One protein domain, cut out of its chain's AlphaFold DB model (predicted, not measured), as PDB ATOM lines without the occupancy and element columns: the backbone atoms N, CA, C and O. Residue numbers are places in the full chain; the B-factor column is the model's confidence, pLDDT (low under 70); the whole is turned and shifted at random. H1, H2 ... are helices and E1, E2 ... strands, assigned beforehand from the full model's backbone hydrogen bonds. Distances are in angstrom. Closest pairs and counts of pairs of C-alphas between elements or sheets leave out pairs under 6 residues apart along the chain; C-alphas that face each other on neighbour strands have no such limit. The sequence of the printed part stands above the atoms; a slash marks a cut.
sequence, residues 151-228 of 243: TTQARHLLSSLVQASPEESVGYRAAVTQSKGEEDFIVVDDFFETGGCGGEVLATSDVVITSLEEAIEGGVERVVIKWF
ATOM      1  N   THR A 151      13.771 -34.190 -38.918       87.06
ATOM      2  CA  THR A 151      13.096 -34.545 -40.162       87.06
ATOM      3  C   THR A 151      11.735 -35.213 -39.911       87.06
ATOM      4  O   THR A 151      11.419 -35.713 -38.828       87.06
ATOM      5  N   THR A 152      10.890 -35.266 -40.946       89.44
ATOM      6  CA  THR A 152       9.647 -36.064 -40.891       89.44
ATOM      7  C   THR A 152       9.947 -37.562 -40.741       89.44
ATOM      8  O   THR A 152       9.163 -38.286 -40.127       89.44
ATOM      9  N   GLN A 153      11.097 -38.006 -41.253       90.00
ATOM     10  CA  GLN A 153      11.553 -39.387 -41.179       90.00
ATOM     11  C   GLN A 153      11.836 -39.802 -39.731       90.00
ATOM     12  O   GLN A 153      11.268 -40.785 -39.258       90.00
ATOM     13  N   ALA A 154      12.582 -38.989 -38.982       88.75
ATOM     14  CA  ALA A 154      12.848 -39.212 -37.564       88.75
ATOM     15  C   ALA A 154      11.556 -39.382 -36.752       88.75
ATOM     16  O   ALA A 154      11.453 -40.270 -35.907       88.75
ATOM     17  N   ARG A 155      10.520 -38.582 -37.044       89.12
ATOM     18  CA  ARG A 155       9.209 -38.708 -36.382       89.12
ATOM     19  C   ARG A 155       8.519 -40.036 -36.705       89.12
ATOM     20  O   ARG A 155       7.887 -40.629 -35.831       89.12
ATOM     21  N   HIS A 156       8.645 -40.519 -37.938       91.75
ATOM     22  CA  HIS A 156       8.122 -41.825 -38.337       91.75
ATOM     23  C   HIS A 156       8.865 -42.979 -37.638       91.75
ATOM     24  O   HIS A 156       8.224 -43.895 -37.110       91.75
ATOM     25  N   LEU A 157      10.199 -42.910 -37.569       92.19
ATOM     26  CA  LEU A 157      11.028 -43.879 -36.844       92.19
ATOM     27  C   LEU A 157      10.671 -43.917 -35.355       92.19
ATOM     28  O   LEU A 157      10.452 -44.995 -34.797       92.19
ATOM     29  N   LEU A 158      10.518 -42.744 -34.735       89.44
ATOM     30  CA  LEU A 158      10.079 -42.621 -33.350       89.44
ATOM     31  C   LEU A 158       8.706 -43.263 -33.136       89.44
ATOM     32  O   LEU A 158       8.556 -44.088 -32.241       89.44
ATOM     33  N   SER A 159       7.714 -42.943 -33.972       89.56
ATOM     34  CA  SER A 159       6.374 -43.533 -33.854       89.56
ATOM     35  C   SER A 159       6.406 -45.061 -33.952       89.56
ATOM     36  O   SER A 159       5.737 -45.743 -33.175       89.56
ATOM     37  N   SER A 160       7.224 -45.599 -34.858       92.00
ATOM     38  CA  SER A 160       7.386 -47.043 -35.059       92.00
ATOM     39  C   SER A 160       7.971 -47.728 -33.821       92.00
ATOM     40  O   SER A 160       7.413 -48.710 -33.330       92.00
ATOM     41  N   LEU A 161       9.050 -47.169 -33.264       90.75
ATOM     42  CA  LEU A 161       9.651 -47.663 -32.024       90.75
ATOM     43  C   LEU A 161       8.689 -47.534 -30.842       90.75
ATOM     44  O   LEU A 161       8.560 -48.462 -30.045       90.75
ATOM     45  N   VAL A 162       7.961 -46.416 -30.752       88.50
ATOM     46  CA  VAL A 162       6.995 -46.206 -29.676       88.50
ATOM     47  C   VAL A 162       5.884 -47.235 -29.741       88.50
ATOM     48  O   VAL A 162       5.509 -47.762 -28.700       88.50
ATOM     49  N   GLN A 163       5.366 -47.575 -30.924       88.69
ATOM     50  CA  GLN A 163       4.344 -48.615 -31.091       88.69
ATOM     51  C   GLN A 163       4.825 -49.987 -30.601       88.69
ATOM     52  O   GLN A 163       4.045 -50.683 -29.949       88.69
ATOM     53  N   ALA A 164       6.102 -50.309 -30.805       89.19
ATOM     54  CA  ALA A 164       6.760 -51.540 -30.369       89.19
ATOM     55  C   ALA A 164       7.444 -51.430 -28.985       89.19
ATOM     56  O   ALA A 164       8.486 -52.041 -28.751       89.19
ATOM     57  N   SER A 165       6.863 -50.653 -28.064       87.12
ATOM     58  CA  SER A 165       7.386 -50.464 -26.704       87.12
ATOM     59  C   SER A 165       7.608 -51.802 -25.970       87.12
ATOM     60  O   SER A 165       6.687 -52.628 -25.980       87.12
ATOM     61  N   PRO A 166       8.757 -52.004 -25.294       88.31
ATOM     62  CA  PRO A 166       9.000 -53.174 -24.452       88.31
ATOM     63  C   PRO A 166       7.922 -53.372 -23.378       88.31
ATOM     64  O   PRO A 166       7.286 -52.414 -22.931       88.31
ATOM     65  N   GLU A 167       7.731 -54.616 -22.932       84.62
ATOM     66  CA  GLU A 167       6.851 -54.895 -21.794       84.62
ATOM     67  C   GLU A 167       7.326 -54.137 -20.543       84.62
ATOM     68  O   GLU A 167       8.518 -53.913 -20.347       84.62
ATOM     69  N   GLU A 168       6.377 -53.720 -19.701       83.94
ATOM     70  CA  GLU A 168       6.628 -52.972 -18.456       83.94
ATOM     71  C   GLU A 168       7.225 -51.559 -18.618       83.94
ATOM     72  O   GLU A 168       7.543 -50.913 -17.616       83.94
ATOM     73  N   SER A 169       7.324 -51.031 -19.844       85.50
ATOM     74  CA  SER A 169       7.743 -49.644 -20.064       85.50
ATOM     75  C   SER A 169       6.751 -48.658 -19.436       85.50
ATOM     76  O   SER A 169       5.559 -48.685 -19.762       85.50
ATOM     77  N   VAL A 170       7.236 -47.759 -18.577       81.38
ATOM     78  CA  VAL A 170       6.423 -46.706 -17.936       81.38
ATOM     79  C   VAL A 170       6.675 -45.318 -18.523       81.38
ATOM     80  O   VAL A 170       5.813 -44.444 -18.425       81.38
ATOM     81  N   GLY A 171       7.809 -45.141 -19.202       82.81
ATOM     82  CA  GLY A 171       8.096 -43.972 -20.019       82.81
ATOM     83  C   GLY A 171       9.378 -44.114 -20.833       82.81
ATOM     84  O   GLY A 171      10.024 -45.163 -20.807       82.81
ATOM     85  N   TYR A 172       9.733 -43.075 -21.585       84.75
ATOM     86  CA  TYR A 172      10.907 -43.078 -22.449       84.75
ATOM     87  C   TYR A 172      11.513 -41.693 -22.681       84.75
ATOM     88  O   TYR A 172      10.856 -40.665 -22.519       84.75
ATOM     89  N   ARG A 173      12.779 -41.698 -23.106       84.50
ATOM     90  CA  ARG A 173      13.524 -40.557 -23.653       84.50
ATOM     91  C   ARG A 173      14.088 -40.942 -25.015       84.50
ATOM     92  O   ARG A 173      14.703 -42.001 -25.123       84.50
ATOM     93  N   ALA A 174      13.880 -40.107 -26.028       86.56
ATOM     94  CA  ALA A 174      14.351 -40.362 -27.386       86.56
ATOM     95  C   ALA A 174      15.367 -39.312 -27.850       86.56
ATOM     96  O   ALA A 174      15.219 -38.139 -27.526       86.56
ATOM     97  N   ALA A 175      16.353 -39.728 -28.641       87.38
ATOM     98  CA  ALA A 175      17.307 -38.843 -29.309       87.38
ATOM     99  C   ALA A 175      17.334 -39.144 -30.813       87.38
ATOM    100  O   ALA A 175      17.261 -40.314 -31.215       87.38
ATOM    101  N   VAL A 176      17.444 -38.098 -31.642       88.00
ATOM    102  CA  VAL A 176      17.736 -38.252 -33.078       88.00
ATOM    103  C   VAL A 176      19.225 -38.109 -33.283       88.00
ATOM    104  O   VAL A 176      19.840 -37.146 -32.828       88.00
ATOM    105  N   THR A 177      19.791 -39.052 -34.019       84.56
ATOM    106  CA  THR A 177      21.190 -39.023 -34.410       84.56
ATOM    107  C   THR A 177      21.317 -39.194 -35.919       84.56
ATOM    108  O   THR A 177      20.504 -39.874 -36.543       84.56
ATOM    109  N   GLN A 178      22.311 -38.562 -36.534       79.25
ATOM    110  CA  GLN A 178      22.567 -38.672 -37.974       79.25
ATOM    111  C   GLN A 178      24.042 -38.952 -38.241       79.25
ATOM    112  O   GLN A 178      24.904 -38.433 -37.536       79.25
ATOM    113  N   SER A 179      24.326 -39.717 -39.292       78.69
ATOM    114  CA  SER A 179      25.678 -39.921 -39.807       78.69
ATOM    115  C   SER A 179      25.766 -39.610 -41.298       78.69
ATOM    116  O   SER A 179      24.834 -39.885 -42.051       78.69
ATOM    117  N   LYS A 180      26.908 -39.063 -41.738       68.12
ATOM    118  CA  LYS A 180      27.286 -38.951 -43.164       68.12
ATOM    119  C   LYS A 180      27.964 -40.237 -43.690       68.12
ATOM    120  O   LYS A 180      28.336 -40.281 -44.860       68.12
ATOM    121  N   GLY A 181      28.141 -41.255 -42.837       58.72
ATOM    122  CA  GLY A 181      28.756 -42.560 -43.116       58.72
ATOM    123  C   GLY A 181      28.132 -43.669 -42.254       58.72
ATOM    124  O   GLY A 181      27.053 -43.472 -41.706       58.72
ATOM    125  N   GLU A 182      28.762 -44.843 -42.144       50.38
ATOM    126  CA  GLU A 182      28.175 -45.984 -41.405       50.38
ATOM    127  C   GLU A 182      28.465 -45.972 -39.886       50.38
ATOM    128  O   GLU A 182      27.776 -46.667 -39.143       50.38
ATOM    129  N   GLU A 183      29.428 -45.174 -39.391       54.22
ATOM    130  CA  GLU A 183      29.948 -45.346 -38.016       54.22
ATOM    131  C   GLU A 183      29.938 -44.085 -37.120       54.22
ATOM    132  O   GLU A 183      29.976 -44.217 -35.897       54.22
ATOM    133  N   ASP A 184      29.782 -42.873 -37.672       62.75
ATOM    134  CA  ASP A 184      29.919 -41.620 -36.906       62.75
ATOM    135  C   ASP A 184      28.586 -40.878 -36.753       62.75
ATOM    136  O   ASP A 184      28.215 -40.062 -37.603       62.75
ATOM    137  N   PHE A 185      27.845 -41.164 -35.684       70.31
ATOM    138  CA  PHE A 185      26.561 -40.516 -35.401       70.31
ATOM    139  C   PHE A 185      26.719 -39.262 -34.538       70.31
ATOM    140  O   PHE A 185      27.460 -39.247 -33.559       70.31
ATOM    141  N   ILE A 186      25.959 -38.225 -34.878       73.12
ATOM    142  CA  ILE A 186      25.870 -36.937 -34.181       73.12
ATOM    143  C   ILE A 186      24.456 -36.776 -33.636       73.12
ATOM    144  O   ILE A 186      23.504 -36.954 -34.395       73.12
ATOM    145  N   VAL A 187      24.306 -36.425 -32.355       75.44
ATOM    146  CA  VAL A 187      23.012 -36.050 -31.766       75.44
ATOM    147  C   VAL A 187      22.565 -34.727 -32.378       75.44
ATOM    148  O   VAL A 187      23.227 -33.705 -32.216       75.44
ATOM    149  N   VAL A 188      21.453 -34.770 -33.108       73.88
ATOM    150  CA  VAL A 188      20.856 -33.606 -33.774       73.88
ATOM    151  C   VAL A 188      19.891 -32.890 -32.839       73.88
ATOM    152  O   VAL A 188      19.888 -31.665 -32.778       73.88
ATOM    153  N   ASP A 189      19.094 -33.659 -32.101       73.12
ATOM    154  CA  ASP A 189      18.192 -33.138 -31.083       73.12
ATOM    155  C   ASP A 189      18.118 -34.130 -29.921       73.12
ATOM    156  O   ASP A 189      17.917 -35.339 -30.121       73.12
ATOM    157  N   ASP A 190      18.326 -33.604 -28.719       64.75
ATOM    158  CA  ASP A 190      18.320 -34.363 -27.481       64.75
ATOM    159  C   ASP A 190      16.936 -34.262 -26.836       64.75
ATOM    160  O   ASP A 190      16.415 -33.179 -26.584       64.75
ATOM    161  N   PHE A 191      16.330 -35.413 -26.551       66.06
ATOM    162  CA  PHE A 191      15.058 -35.517 -25.831       66.06
ATOM    163  C   PHE A 191      13.841 -34.860 -26.495       66.06
ATOM    164  O   PHE A 191      12.915 -34.443 -25.795       66.06
ATOM    165  N   PHE A 192      13.778 -34.829 -27.830       64.25
ATOM    166  CA  PHE A 192      12.697 -34.131 -28.539       64.25
ATOM    167  C   PHE A 192      11.281 -34.672 -28.271       64.25
ATOM    168  O   PHE A 192      10.304 -33.966 -28.522       64.25
ATOM    169  N   GLU A 193      11.150 -35.887 -27.718       61.69
ATOM    170  CA  GLU A 193       9.905 -36.383 -27.125       61.69
ATOM    171  C   GLU A 193      10.179 -37.217 -25.860       61.69
ATOM    172  O   GLU A 193      10.898 -38.223 -25.885       61.69
ATOM    173  N   THR A 194       9.551 -36.821 -24.750       64.56
ATOM    174  CA  THR A 194       9.371 -37.656 -23.560       64.56
ATOM    175  C   THR A 194       7.936 -38.172 -23.540       64.56
ATOM    176  O   THR A 194       6.977 -37.422 -23.728       64.56
ATOM    177  N   GLY A 195       7.769 -39.477 -23.352       62.72
ATOM    178  CA  GLY A 195       6.450 -40.105 -23.308       62.72
ATOM    179  C   GLY A 195       6.332 -41.068 -22.140       62.72
ATOM    180  O   GLY A 195       7.323 -41.630 -21.687       62.72
ATOM    181  N   GLY A 196       5.108 -41.248 -21.640       65.94
ATOM    182  CA  GLY A 196       4.855 -41.924 -20.362       65.94
ATOM    183  C   GLY A 196       5.108 -41.003 -19.161       65.94
ATOM    184  O   GLY A 196       5.860 -40.040 -19.258       65.94
ATOM    185  N   CYS A 197       4.382 -41.239 -18.065       68.88
ATOM    186  CA  CYS A 197       4.430 -40.444 -16.823       68.88
ATOM    187  C   CYS A 197       4.527 -38.924 -17.022       68.88
ATOM    188  O   CYS A 197       5.417 -38.274 -16.506       68.88
ATOM    189  N   GLY A 198       3.658 -38.358 -17.868       63.94
ATOM    190  CA  GLY A 198       3.620 -36.909 -18.108       63.94
ATOM    191  C   GLY A 198       4.891 -36.296 -18.718       63.94
ATOM    192  O   GLY A 198       4.950 -35.079 -18.841       63.94
ATOM    193  N   GLY A 199       5.874 -37.110 -19.119       65.25
ATOM    194  CA  GLY A 199       7.200 -36.662 -19.543       65.25
ATOM    195  C   GLY A 199       8.237 -36.583 -18.414       65.25
ATOM    196  O   GLY A 199       9.408 -36.330 -18.698       65.25
ATOM    197  N   GLU A 200       7.856 -36.849 -17.160       67.38
ATOM    198  CA  GLU A 200       8.726 -36.764 -15.982       67.38
ATOM    199  C   GLU A 200       9.220 -38.152 -15.535       67.38
ATOM    200  O   GLU A 200       8.811 -38.735 -14.529       67.38
ATOM    201  N   VAL A 201      10.150 -38.707 -16.314       69.19
ATOM    202  CA  VAL A 201      10.786 -40.000 -16.020       69.19
ATOM    203  C   VAL A 201      12.020 -39.855 -15.124       69.19
ATOM    204  O   VAL A 201      12.940 -39.077 -15.415       69.19
ATOM    205  N   LEU A 202      12.053 -40.648 -14.049       69.25
ATOM    206  CA  LEU A 202      13.194 -40.821 -13.156       69.25
ATOM    207  C   LEU A 202      14.273 -41.675 -13.820       69.25
ATOM    208  O   LEU A 202      13.987 -42.673 -14.477       69.25
ATOM    209  N   ALA A 203      15.534 -41.325 -13.574       65.00
ATOM    210  CA  ALA A 203      16.641 -42.211 -13.896       65.00
ATOM    211  C   ALA A 203      16.593 -43.441 -12.971       65.00
ATOM    212  O   ALA A 203      16.915 -43.344 -11.787       65.00
ATOM    213  N   THR A 204      16.167 -44.585 -13.505       66.56
ATOM    214  CA  THR A 204      16.192 -45.883 -12.819       66.56
ATOM    215  C   THR A 204      17.347 -46.744 -13.317       66.56
ATOM    216  O   THR A 204      17.952 -46.460 -14.351       66.56
ATOM    217  N   SER A 205      17.677 -47.799 -12.566       63.31
ATOM    218  CA  SER A 205      18.652 -48.810 -12.995       63.31
ATOM    219  C   SER A 205      18.131 -49.692 -14.131       63.31
ATOM    220  O   SER A 205      18.925 -50.213 -14.909       63.31
ATOM    221  N   ASP A 206      16.810 -49.841 -14.233       79.75
ATOM    222  CA  ASP A 206      16.170 -50.769 -15.159       79.75
ATOM    223  C   ASP A 206      15.734 -50.020 -16.416       79.75
ATOM    224  O   ASP A 206      14.643 -49.447 -16.503       79.75
ATOM    225  N   VAL A 207      16.643 -50.010 -17.388       83.69
ATOM    226  CA  VAL A 207      16.462 -49.348 -18.676       83.69
ATOM    227  C   VAL A 207      16.646 -50.330 -19.822       83.69
ATOM    228  O   VAL A 207      17.504 -51.211 -19.780       83.69
ATOM    229  N   VAL A 208      15.850 -50.154 -20.870       87.81
ATOM    230  CA  VAL A 208      15.999 -50.880 -22.135       87.81
ATOM    231  C   VAL A 208      16.246 -49.862 -23.231       87.81
ATOM    232  O   VAL A 208      15.533 -48.867 -23.327       87.81
ATOM    233  N   ILE A 209      17.253 -50.097 -24.064       88.31
ATOM    234  CA  ILE A 209      17.582 -49.217 -25.184       88.31
ATOM    235  C   ILE A 209      17.162 -49.912 -26.477       88.31
ATOM    236  O   ILE A 209      17.499 -51.072 -26.706       88.31
ATOM    237  N   THR A 210      16.414 -49.203 -27.315       89.75
ATOM    238  CA  THR A 210      16.029 -49.655 -28.659       89.75
ATOM    239  C   THR A 210      16.406 -48.596 -29.678       89.75
ATOM    240  O   THR A 210      16.298 -47.408 -29.381       89.75
ATOM    241  N   SER A 211      16.767 -49.000 -30.890       91.38
ATOM    242  CA  SER A 211      17.067 -48.073 -31.978       91.38
ATOM    243  C   SER A 211      16.461 -48.533 -33.299       91.38
ATOM    244  O   SER A 211      16.188 -49.719 -33.494       91.38
ATOM    245  N   LEU A 212      16.241 -47.578 -34.200       91.69
ATOM    246  CA  LEU A 212      15.857 -47.829 -35.584       91.69
ATOM    247  C   LEU A 212      16.572 -46.831 -36.492       91.69
ATOM    248  O   LEU A 212      16.744 -45.668 -36.121       91.69
ATOM    249  N   GLU A 213      16.974 -47.300 -37.667       91.88
ATOM    250  CA  GLU A 213      17.769 -46.548 -38.634       91.88
ATOM    251  C   GLU A 213      17.108 -46.564 -40.000       91.88
ATOM    252  O   GLU A 213      16.535 -47.577 -40.405       91.88
ATOM    253  N   GLU A 214      17.237 -45.461 -40.729       91.62
ATOM    254  CA  GLU A 214      16.834 -45.394 -42.123       91.62
ATOM    255  C   GLU A 214      17.769 -44.497 -42.930       91.62
ATOM    256  O   GLU A 214      18.268 -43.474 -42.454       91.62
ATOM    257  N   ALA A 215      18.024 -44.905 -44.172       89.06
ATOM    258  CA  ALA A 215      18.830 -44.127 -45.095       89.06
ATOM    259  C   ALA A 215      18.080 -42.852 -45.511       89.06
ATOM    260  O   ALA A 215      16.903 -42.896 -45.872       89.06
ATOM    261  N   ILE A 216      18.791 -41.729 -45.515       84.81
ATOM    262  CA  ILE A 216      18.312 -40.427 -45.985       84.81
ATOM    263  C   ILE A 216      19.235 -39.902 -47.088       84.81
ATOM    264  O   ILE A 216      20.306 -40.452 -47.355       84.81
ATOM    265  N   GLU A 217      18.837 -38.822 -47.760       82.38
ATOM    266  CA  GLU A 217      19.722 -38.175 -48.728       82.38
ATOM    267  C   GLU A 217      20.991 -37.667 -48.021       82.38
ATOM    268  O   GLU A 217      20.934 -36.792 -47.159       82.38
ATOM    269  N   GLY A 218      22.144 -38.238 -48.378       76.19
ATOM    270  CA  GLY A 218      23.440 -37.845 -47.825       76.19
ATOM    271  C   GLY A 218      23.823 -38.498 -46.492       76.19
ATOM    272  O   GLY A 218      24.785 -38.032 -45.879       76.19
ATOM    273  N   GLY A 219      23.123 -39.549 -46.043       83.31
ATOM    274  CA  GLY A 219      23.505 -40.245 -44.812       83.31
ATOM    275  C   GLY A 219      22.512 -41.276 -44.278       83.31
ATOM    276  O   GLY A 219      21.640 -41.771 -44.990       83.31
ATOM    277  N   VAL A 220      22.653 -41.576 -42.988       84.81
ATOM    278  CA  VAL A 220      21.749 -42.429 -42.207       84.81
ATOM    279  C   VAL A 220      21.198 -41.620 -41.043       84.81
ATOM    280  O   VAL A 220      21.939 -40.908 -40.364       84.81
ATOM    281  N   GLU A 221      19.896 -41.730 -40.804       87.31
ATOM    282  CA  GLU A 221      19.238 -41.182 -39.625       87.31
ATOM    283  C   GLU A 221      18.832 -42.316 -38.688       87.31
ATOM    284  O   GLU A 221      18.273 -43.326 -39.112       87.31
ATOM    285  N   ARG A 222      19.120 -42.142 -37.402       89.25
ATOM    286  CA  ARG A 222      18.857 -43.109 -36.344       89.25
ATOM    287  C   ARG A 222      18.060 -42.441 -35.237       89.25
ATOM    288  O   ARG A 222      18.456 -41.396 -34.724       89.25
ATOM    289  N   VAL A 223      16.996 -43.097 -34.793       90.25
ATOM    290  CA  VAL A 223      16.316 -42.759 -33.538       90.25
ATOM    291  C   VAL A 223      16.689 -43.794 -32.490       90.25
ATOM    292  O   VAL A 223      16.543 -44.992 -32.723       90.25
ATOM    293  N   VAL A 224      17.159 -43.327 -31.334       88.81
ATOM    294  CA  VAL A 224      17.432 -44.159 -30.156       88.81
ATOM    295  C   VAL A 224      16.416 -43.808 -29.077       88.81
ATOM    296  O   VAL A 224      16.221 -42.634 -28.776       88.81
ATOM    297  N   ILE A 225      15.775 -44.815 -28.484       88.44
ATOM    298  CA  ILE A 225      14.871 -44.664 -27.342       88.44
ATOM    299  C   ILE A 225      15.445 -45.399 -26.137       88.44
ATOM    300  O   ILE A 225      15.678 -46.607 -26.184       88.44
ATOM    301  N   LYS A 226      15.597 -44.666 -25.035       87.31
ATOM    302  CA  LYS A 226      15.844 -45.194 -23.697       87.31
ATOM    303  C   LYS A 226      14.507 -45.338 -22.975       87.31
ATOM    304  O   LYS A 226      13.889 -44.342 -22.598       87.31
ATOM    305  N   TRP A 227      14.062 -46.575 -22.810       86.88
ATOM    306  CA  TRP A 227      12.858 -46.953 -22.080       86.88
ATOM    307  C   TRP A 227      13.158 -47.087 -20.595       86.88
ATOM    308  O   TRP A 227      14.122 -47.750 -20.217       86.88
ATOM    309  N   PHE A 228      12.303 -46.502 -19.763       85.25
ATOM    310  CA  PHE A 228      12.333 -46.653 -18.314       85.25
ATOM    311  C   PHE A 228      11.298 -47.698 -17.922       85.25
ATOM    312  O   PHE A 228      10.115 -47.572 -18.263       85.25
TER     313      PHE A 228
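AT A GLANCE: This is residues 151 to 228 of the 243 residues of an uncharacterized protein of Candidatus Uhrbacteria bacterium (UniProt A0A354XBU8). A twisted sheet of four long strands curls round one helix, H1, over one face. The 78 printed residues hold H1, E1, E2, E3 and E4, sheet order E2, E1, E4, E3, all antiparallel; the class is mixed, in two layers, helix on sheet. The whole is compact, radius of gyration of the C-alphas 12.6 A, spanning 36 by 21 by 19 A.

IN THESE COORDINATES: H1, residues 152 to 163, 16.8 A long, begins at C-alpha (9.647, -36.064, -40.891). E1 is residues 169 to 179, 28.4 A; E2, 186 to 195, 22.5 A, bends by 53 degrees at residue 189. E3 is residues 207 to 216, 28.8 A; E4, 219 to 228, 29.5 A, ends at C-alpha (12.333, -46.653, -18.314).

HOW THE PARTS SIT: H1 is on the sheet; its closest C-alphas with E4 are Leu 158 and Val 223, 6.2 A. In H1 every O i to N i+4 pair is within hydrogen-bond range, as are N 188 and O 176, 2.9 A, in hairpin E1 and E2, N 175 and O 224, 2.9 A, between E1 and E4, and N 212 and O 223, 3.0 A, in hairpin E3 and E4.

THE WHOLE: The printed part has no cut. The link E2 to E3 is long, 11 residues. pLDDT is under 70 at residues 180 to 184 and 190 to 205.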